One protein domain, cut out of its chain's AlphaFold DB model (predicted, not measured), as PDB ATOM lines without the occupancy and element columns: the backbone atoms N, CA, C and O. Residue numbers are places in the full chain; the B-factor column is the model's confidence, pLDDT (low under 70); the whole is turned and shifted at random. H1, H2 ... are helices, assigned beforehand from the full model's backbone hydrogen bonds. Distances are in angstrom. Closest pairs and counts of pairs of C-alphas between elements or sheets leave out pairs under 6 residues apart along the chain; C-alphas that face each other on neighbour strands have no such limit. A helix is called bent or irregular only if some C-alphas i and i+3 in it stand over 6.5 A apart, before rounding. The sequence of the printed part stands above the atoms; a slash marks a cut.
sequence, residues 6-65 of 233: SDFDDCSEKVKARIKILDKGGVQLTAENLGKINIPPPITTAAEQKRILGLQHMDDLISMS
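This is residues 6 to 65 of the 233 residues of the protein "Hypothetical protein" of Proboscia inermis (UniProt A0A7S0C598). One long helix, H3, sticks out as an arm from a small body in which two shorter helices, H1 and H2, are joined by a link that folds the chain back, with no two of the three helices touching. The body also holds residues 6 to 12 before H1 and the stretch that runs from H2 to H3, while residues 46 to 51 and 53 to 65 stand free and make much of the length. The printed part has 60 residues with three named helices, in the order H1, H2, H3, and no named strand; the class is all helix, with 37 residues in the helices. The whole is loose, with a radius of gyration of the C-alphas of 14.8 A, and spans 49 by 20 by 19 A, a rod in outline.

H3, the longest helix, has 19 residues, Ala 46 to Met 64, and measures 26.7 A from first to last C-alpha. It begins with C-alpha 46 at (-11.347, 10.886, -1.442) and ends with C-alpha 64 at (1.923, -11.250, -8.226). H2 is short, residues 31 to 36, Ala 31 to Lys 36, and measures 8.8 A. H1 has 12 residues, Glu 13 to Lys 24, and measures 16.6 A, starting with C-alpha 13 at (-14.769, 11.825, -20.624).

H3 is apart from H1, with no C-alpha of the one within 8 A of the other. H3 and H2 are apart by the same test, though they follow each other in the chain, and so are H1 and H2. The link from H2 to H3 is short, with 9 residues. The link from H1 to H2 is short too, with 6 residues. From first to last C-alpha, x rises along H3 and falls along H1. In H1, H2 and H3 every O i to N i+4 pair is within hydrogen-bond range, and no helix is bent or irregular.

The two C-alphas farthest apart are those of Gly 26, in the link from H1 to H2, and Ser 65, the last printed residue, at 49.5 A. Without the stretches that stand free, the body has 41 residues, spans 31 by 20 by 16 A and has a radius of gyration of 9.7 A. The printed part has no cut, and no link is long. The mean pLDDT of the printed part of this model is 72.3; it is under 70 at 22 residues, namely 6 to 7, 9 to 11 and 40 to 56.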
ATOM      1  N   SER A   6     -19.649  18.529 -10.321       69.69
ATOM      2  CA  SER A   6     -18.310  18.418  -9.729       69.69
ATOM      3  C   SER A   6     -18.024  17.056  -9.096       69.69
ATOM      4  O   SER A   6     -16.869  16.665  -8.977       69.69
ATOM      5  N   ASP A   7     -19.055  16.284  -8.733       68.50
ATOM      6  CA  ASP A   7     -18.855  14.938  -8.183       68.50
ATOM      7  C   ASP A   7     -18.343  13.946  -9.249       68.50
ATOM      8  O   ASP A   7     -17.893  12.856  -8.913       68.50
ATOM      9  N   PHE A   8     -18.384  14.310 -10.538       71.25
ATOM     10  CA  PHE A   8     -17.979  13.455 -11.659       71.25
ATOM     11  C   PHE A   8     -16.721  13.942 -12.389       71.25
ATOM     12  O   PHE A   8     -16.409  13.444 -13.477       71.25
ATOM     13  N   ASP A   9     -15.983  14.889 -11.807       68.62
ATOM     14  CA  ASP A   9     -14.773  15.450 -12.418       68.62
ATOM     15  C   ASP A   9     -13.644  14.417 -12.585       68.62
ATOM     16  O   ASP A   9     -12.849  14.520 -13.522       68.62
ATOM     17  N   ASP A  10     -13.650  13.348 -11.786       65.44
ATOM     18  CA  ASP A  10     -12.692  12.236 -11.887       65.44
ATOM     19  C   ASP A  10     -13.169  11.092 -12.805       65.44
ATOM     20  O   ASP A  10     -12.456  10.114 -13.033       65.44
ATOM     21  N   CYS A  11     -14.388  11.175 -13.347       69.31
ATOM     22  CA  CYS A  11     -14.935  10.138 -14.222       69.31
ATOM     23  C   CYS A  11     -14.420  10.268 -15.668       69.31
ATOM     24  O   CYS A  11     -13.999  11.331 -16.117       69.31
ATOM     25  N   SER A  12     -14.502   9.183 -16.448       73.31
ATOM     26  CA  SER A  12     -14.090   9.205 -17.863       73.31
ATOM     27  C   SER A  12     -14.828  10.277 -18.686       73.31
ATOM     28  O   SER A  12     -16.001  10.571 -18.439       73.31
ATOM     29  N   GLU A  13     -14.187  10.799 -19.737       74.88
ATOM     30  CA  GLU A  13     -14.769  11.825 -20.624       74.88
ATOM     31  C   GLU A  13     -16.124  11.409 -21.230       74.88
ATOM     32  O   GLU A  13     -17.028  12.231 -21.392       74.88
ATOM     33  N   LYS A  14     -16.327  10.105 -21.478       75.69
ATOM     34  CA  LYS A  14     -17.616   9.553 -21.936       75.69
ATOM     35  C   LYS A  14     -18.727   9.708 -20.891       75.69
ATOM     36  O   LYS A  14     -19.874   9.979 -21.246       75.69
ATOM     37  N   VAL A  15     -18.395   9.526 -19.613       74.56
ATOM     38  CA  VAL A  15     -19.334   9.663 -18.490       74.56
ATOM     39  C   VAL A  15     -19.640  11.142 -18.243       74.56
ATOM     40  O   VAL A  15     -20.811  11.508 -18.174       74.56
ATOM     41  N   LYS A  16     -18.624  12.014 -18.256       76.12
ATOM     42  CA  LYS A  16     -18.797  13.475 -18.146       76.12
ATOM     43  C   LYS A  16     -19.704  14.050 -19.234       76.12
ATOM     44  O   LYS A  16     -20.587  14.857 -18.942       76.12
ATOM     45  N   ALA A  17     -19.528  13.617 -20.485       78.75
ATOM     46  CA  ALA A  17     -20.368  14.057 -21.599       78.75
ATOM     47  C   ALA A  17     -21.842  13.660 -21.406       78.75
ATOM     48  O   ALA A  17     -22.735  14.476 -21.626       78.75
ATOM     49  N   ARG A  18     -22.101  12.432 -20.938       78.50
ATOM     50  CA  ARG A  18     -23.460  11.946 -20.647       78.50
ATOM     51  C   ARG A  18     -24.120  12.704 -19.499       78.50
ATOM     52  O   ARG A  18     -25.284  13.069 -19.609       78.50
ATOM     53  N   ILE A  19     -23.383  12.989 -18.432       78.62
ATOM     54  CA  ILE A  19     -23.916  13.698 -17.261       78.62
ATOM     55  C   ILE A  19     -24.246  15.153 -17.604       78.62
ATOM     56  O   ILE A  19     -25.307  15.635 -17.223       78.62
ATOM     57  N   LYS A  20     -23.419  15.819 -18.426       80.38
ATOM     58  CA  LYS A  20     -23.729  17.156 -18.966       80.38
ATOM     59  C   LYS A  20     -25.015  17.181 -19.802       80.38
ATOM     60  O   LYS A  20     -25.701  18.198 -19.824       80.38
ATOM     61  N   ILE A  21     -25.338  16.092 -20.505       81.88
ATOM     62  CA  ILE A  21     -26.598  15.969 -21.258       81.88
ATOM     63  C   ILE A  21     -27.781  15.800 -20.296       81.88
ATOM     64  O   ILE A  21     -28.809  16.442 -20.489       81.88
ATOM     65  N   LEU A  22     -27.632  14.974 -19.256       79.06
ATOM     66  CA  LEU A  22     -28.677  14.730 -18.254       79.06
ATOM     67  C   LEU A  22     -29.006  15.987 -17.437       79.06
ATOM     68  O   LEU A  22     -30.180  16.280 -17.223       79.06
ATOM     69  N   ASP A  23     -27.982  16.754 -17.063       79.88
ATOM     70  CA  ASP A  23     -28.122  18.022 -16.342       79.88
ATOM     71  C   ASP A  23     -28.822  19.091 -17.200       79.88
ATOM     72  O   ASP A  23     -29.818  19.681 -16.782       79.88
ATOM     73  N   LYS A  24     -28.411  19.243 -18.470       79.88
ATOM     74  CA  LYS A  24     -29.111  20.105 -19.443       79.88
ATOM     75  C   LYS A  24     -30.555  19.673 -19.705       79.88
ATOM     76  O   LYS A  24     -31.388  20.513 -20.032       79.88
ATOM     77  N   GLY A  25     -30.840  18.377 -19.589       77.62
ATOM     78  CA  GLY A  25     -32.175  17.798 -19.731       77.62
ATOM     79  C   GLY A  25     -33.056  17.924 -18.484       77.62
ATOM     80  O   GLY A  25     -34.182  17.435 -18.507       77.62
ATOM     81  N   GLY A  26     -32.566  18.540 -17.399       76.00
ATOM     82  CA  GLY A  26     -33.313  18.714 -16.149       76.00
ATOM     83  C   GLY A  26     -33.515  17.422 -15.348       76.00
ATOM     84  O   GLY A  26     -34.360  17.379 -14.451       76.00
ATOM     85  N   VAL A  27     -32.768  16.355 -15.659       76.31
ATOM     86  CA  VAL A  27     -32.862  15.077 -14.944       76.31
ATOM     87  C   VAL A  27     -32.037  15.159 -13.666       76.31
ATOM     88  O   VAL A  27     -30.828  15.371 -13.702       76.31
ATOM     89  N   GLN A  28     -32.676  14.932 -12.518       73.69
ATOM     90  CA  GLN A  28     -31.969  14.915 -11.240       73.69
ATOM     91  C   GLN A  28     -30.963  13.756 -11.191       73.69
ATOM     92  O   GLN A  28     -31.333  12.588 -11.353       73.69
ATOM     93  N   LEU A  29     -29.696  14.077 -10.921       74.62
ATOM     94  CA  LEU A  29     -28.592  13.123 -10.806       74.62
ATOM     95  C   LEU A  29     -28.658  12.395  -9.454       74.62
ATOM     96  O   LEU A  29     -27.917  12.692  -8.519       74.62
ATOM     97  N   THR A  30     -29.588  11.454  -9.319       75.44
ATOM     98  CA  THR A  30     -29.709  10.565  -8.155       75.44
ATOM     99  C   THR A  30     -29.142   9.183  -8.475       75.44
ATOM    100  O   THR A  30     -29.102   8.775  -9.634       75.44
ATOM    101  N   ALA A  31     -28.730   8.428  -7.450       70.19
ATOM    102  CA  ALA A  31     -28.206   7.066  -7.624       70.19
ATOM    103  C   ALA A  31     -29.181   6.147  -8.391       70.19
ATOM    104  O   ALA A  31     -28.755   5.311  -9.181       70.19
ATOM    105  N   GLU A  32     -30.487   6.353  -8.212       72.88
ATOM    106  CA  GLU A  32     -31.534   5.595  -8.898       72.88
ATOM    107  C   GLU A  32     -31.626   5.938 -10.397       72.88
ATOM    108  O   GLU A  32     -31.716   5.044 -11.238       72.88
ATOM    109  N   ASN A  33     -31.548   7.224 -10.753       72.06
ATOM    110  CA  ASN A  33     -31.602   7.670 -12.148       72.06
ATOM    111  C   ASN A  33     -30.321   7.322 -12.914       72.06
ATOM    112  O   ASN A  33     -30.382   6.966 -14.090       72.06
ATOM    113  N   LEU A  34     -29.169   7.373 -12.243       72.81
ATOM    114  CA  LEU A  34     -27.883   6.959 -12.806       72.81
ATOM    115  C   LEU A  34     -27.840   5.441 -13.038       72.81
ATOM    116  O   LEU A  34     -27.424   4.997 -14.110       72.81
ATOM    117  N   GLY A  35     -28.376   4.655 -12.094       71.00
ATOM    118  CA  GLY A  35     -28.514   3.203 -12.222       71.00
ATOM    119  C   GLY A  35     -29.382   2.776 -13.411       71.00
ATOM    120  O   GLY A  35     -28.998   1.875 -14.150       71.00
ATOM    121  N   LYS A  36     -30.495   3.478 -13.678       75.38
ATOM    122  CA  LYS A  36     -31.376   3.213 -14.840       75.38
ATOM    123  C   LYS A  36     -30.692   3.422 -16.199       75.38
ATOM    124  O   LYS A  36     -31.152   2.881 -17.200       75.38
ATOM    125  N   ILE A  37     -29.606   4.196 -16.245       72.94
ATOM    126  CA  ILE A  37     -28.875   4.558 -17.474       72.94
ATOM    127  C   ILE A  37     -27.478   3.892 -17.495       72.94
ATOM    128  O   ILE A  37     -26.636   4.208 -18.338       72.94
ATOM    129  N   ASN A  38     -27.224   2.929 -16.593       72.81
ATOM    130  CA  ASN A  38     -25.937   2.241 -16.428       72.81
ATOM    131  C   ASN A  38     -24.749   3.204 -16.244       72.81
ATOM    132  O   ASN A  38     -23.659   2.981 -16.777       72.81
ATOM    133  N   ILE A  39     -24.952   4.298 -15.505       73.31
ATOM    134  CA  ILE A  39     -23.874   5.189 -15.072       73.31
ATOM    135  C   ILE A  39     -23.619   4.904 -13.587       73.31
ATOM    136  O   ILE A  39     -24.538   5.062 -12.782       73.31
ATOM    137  N   PRO A  40     -22.409   4.473 -13.192       66.50
ATOM    138  CA  PRO A  40     -22.108   4.270 -11.783       66.50
ATOM    139  C   PRO A  40     -22.139   5.620 -11.043       66.50
ATOM    140  O   PRO A  40     -21.656   6.622 -11.582       66.50
ATOM    141  N   PRO A  41     -22.715   5.683  -9.829       67.88
ATOM    142  CA  PRO A  41     -22.673   6.892  -9.020       67.88
ATOM    143  C   PRO A  41     -21.220   7.237  -8.649       67.88
ATOM    144  O   PRO A  41     -20.388   6.337  -8.507       67.88
ATOM    145  N   PRO A  42     -20.900   8.527  -8.476       65.19
ATOM    146  CA  PRO A  42     -19.546   8.955  -8.181       65.19
ATOM    147  C   PRO A  42     -19.165   8.573  -6.748       65.19
ATOM    148  O   PRO A  42     -19.983   8.626  -5.824       65.19
ATOM    149  N   ILE A  43     -17.903   8.198  -6.548       61.56
ATOM    150  CA  ILE A  43     -17.373   7.837  -5.230       61.56
ATOM    151  C   ILE A  43     -17.124   9.142  -4.464       61.56
ATOM    152  O   ILE A  43     -16.104   9.796  -4.633       61.56
ATOM    153  N   THR A  44     -18.088   9.553  -3.640       60.41
ATOM    154  CA  THR A  44     -18.134  10.916  -3.064       60.41
ATOM    155  C   THR A  44     -17.129  11.230  -1.949       60.41
ATOM    156  O   THR A  44     -17.314  12.194  -1.212       60.41
ATOM    157  N   THR A  45     -16.091  10.425  -1.744       63.94
ATOM    158  CA  THR A  45     -15.093  10.721  -0.710       63.94
ATOM    159  C   THR A  45     -13.720  10.267  -1.165       63.94
ATOM    160  O   THR A  45     -13.517   9.088  -1.437       63.94
ATOM    161  N   ALA A  46     -12.754  11.189  -1.166       59.22
ATOM    162  CA  ALA A  46     -11.347  10.886  -1.442       59.22
ATOM    163  C   ALA A  46     -10.803   9.775  -0.519       59.22
ATOM    164  O   ALA A  46      -9.959   8.982  -0.922       59.22
ATOM    165  N   ALA A  47     -11.327   9.670   0.708       58.84
ATOM    166  CA  ALA A  47     -11.019   8.583   1.635       58.84
ATOM    167  C   ALA A  47     -11.513   7.211   1.142       58.84
ATOM    168  O   ALA A  47     -10.807   6.218   1.294       58.84
ATOM    169  N   GLU A  48     -12.691   7.158   0.522       62.62
ATOM    170  CA  GLU A  48     -13.267   5.918   0.002       62.62
ATOM    171  C   GLU A  48     -12.627   5.523  -1.332       62.62
ATOM    172  O   GLU A  48     -12.299   4.358  -1.530       62.62
ATOM    173  N   GLN A  49     -12.312   6.493  -2.199       58.78
ATOM    174  CA  GLN A  49     -11.465   6.254  -3.374       58.78
ATOM    175  C   GLN A  49     -10.080   5.730  -2.971       58.78
ATOM    176  O   GLN A  49      -9.615   4.752  -3.543       58.78
ATOM    177  N   LYS A  50      -9.435   6.324  -1.956       63.94
ATOM    178  CA  LYS A  50      -8.138   5.853  -1.441       63.94
ATOM    179  C   LYS A  50      -8.233   4.449  -0.839       63.94
ATOM    180  O   LYS A  50      -7.301   3.668  -1.001       63.94
ATOM    181  N   ARG A  51      -9.344   4.117  -0.172       61.16
ATOM    182  CA  ARG A  51      -9.608   2.761   0.327       61.16
ATOM    183  C   ARG A  51      -9.760   1.770  -0.830       61.16
ATOM    184  O   ARG A  51      -9.097   0.743  -0.806       61.16
ATOM    185  N   ILE A  52     -10.568   2.087  -1.843       62.03
ATOM    186  CA  ILE A  52     -10.779   1.226  -3.020       62.03
ATOM    187  C   ILE A  52      -9.475   1.041  -3.803       62.03
ATOM    188  O   ILE A  52      -9.125  -0.086  -4.131       62.03
ATOM    189  N   LEU A  53      -8.718   2.116  -4.039       59.56
ATOM    190  CA  LEU A  53      -7.420   2.054  -4.714       59.56
ATOM    191  C   LEU A  53      -6.399   1.248  -3.893       59.56
ATOM    192  O   LEU A  53      -5.624   0.470  -4.438       59.56
ATOM    193  N   GLY A  54      -6.426   1.398  -2.565       64.38
ATOM    194  CA  GLY A  54      -5.613   0.600  -1.649       64.38
ATOM    195  C   GLY A  54      -5.954  -0.890  -1.700       64.38
ATOM    196  O   GLY A  54      -5.044  -1.711  -1.673       64.38
ATOM    197  N   LEU A  55      -7.238  -1.240  -1.820       69.94
ATOM    198  CA  LEU A  55      -7.682  -2.625  -2.002       69.94
ATOM    199  C   LEU A  55      -7.262  -3.180  -3.370       69.94
ATOM    200  O   LEU A  55      -6.743  -4.287  -3.426       69.94
ATOM    201  N   GLN A  56      -7.381  -2.392  -4.444       65.81
ATOM    202  CA  GLN A  56      -6.931  -2.789  -5.785       65.81
ATOM    203  C   GLN A  56      -5.431  -3.092  -5.821       65.81
ATOM    204  O   GLN A  56      -5.030  -4.155  -6.279       65.81
ATOM    205  N   HIS A  57      -4.600  -2.212  -5.253       77.12
ATOM    206  CA  HIS A  57      -3.159  -2.464  -5.174       77.12
ATOM    207  C   HIS A  57      -2.823  -3.682  -4.301       77.12
ATOM    208  O   HIS A  57      -1.835  -4.362  -4.561       77.12
ATOM    209  N   MET A  58      -3.618  -3.967  -3.265       78.12
ATOM    210  CA  MET A  58      -3.428  -5.166  -2.443       78.12
ATOM    211  C   MET A  58      -3.745  -6.440  -3.221       78.12
ATOM    212  O   MET A  58      -2.943  -7.371  -3.189       78.12
ATOM    213  N   ASP A  59      -4.855  -6.476  -3.956       80.19
ATOM    214  CA  ASP A  59      -5.214  -7.623  -4.795       80.19
ATOM    215  C   ASP A  59      -4.170  -7.857  -5.898       80.19
ATOM    216  O   ASP A  59      -3.759  -8.998  -6.132       80.19
ATOM    217  N   ASP A  60      -3.669  -6.778  -6.509       83.88
ATOM    218  CA  ASP A  60      -2.596  -6.840  -7.504       83.88
ATOM    219  C   ASP A  60      -1.316  -7.442  -6.902       83.88
ATOM    220  O   ASP A  60      -0.747  -8.383  -7.464       83.88
ATOM    221  N   LEU A  61      -0.896  -6.976  -5.719       83.06
ATOM    222  CA  LEU A  61       0.276  -7.508  -5.015       83.06
ATOM    223  C   LEU A  61       0.103  -8.982  -4.624       83.06
ATOM    224  O   LEU A  61       1.018  -9.779  -4.832       83.06
ATOM    225  N   ILE A  62      -1.071  -9.368  -4.114       81.12
ATOM    226  CA  ILE A  62      -1.386 -10.767  -3.790       81.12
ATOM    227  C   ILE A  62      -1.309 -11.627  -5.055       81.12
ATOM    228  O   ILE A  62      -0.753 -12.729  -5.023       81.12
ATOM    229  N   SER A  63      -1.822 -11.129  -6.185       82.50
ATOM    230  CA  SER A  63      -1.813 -11.864  -7.451       82.50
ATOM    231  C   SER A  63      -0.392 -12.141  -7.959       82.50
ATOM    232  O   SER A  63      -0.129 -13.256  -8.420       82.50
ATOM    233  N   MET A  64       0.521 -11.175  -7.796       83.88
ATOM    234  CA  MET A  64       1.923 -11.250  -8.226       83.88
ATOM    235  C   MET A  64       2.832 -12.010  -7.251       83.88
ATOM    236  O   MET A  64       3.911 -12.443  -7.647       83.88
ATOM    237  N   SER A  65       2.426 -12.151  -5.989       86.38
ATOM    238  CA  SER A  65       3.220 -12.822  -4.956       86.38
ATOM    239  C   SER A  65       3.160 -14.354  -5.039       86.38
ATOM    240  O   SER A  65       2.163 -14.947  -5.464       86.38
TER     241      SER A  65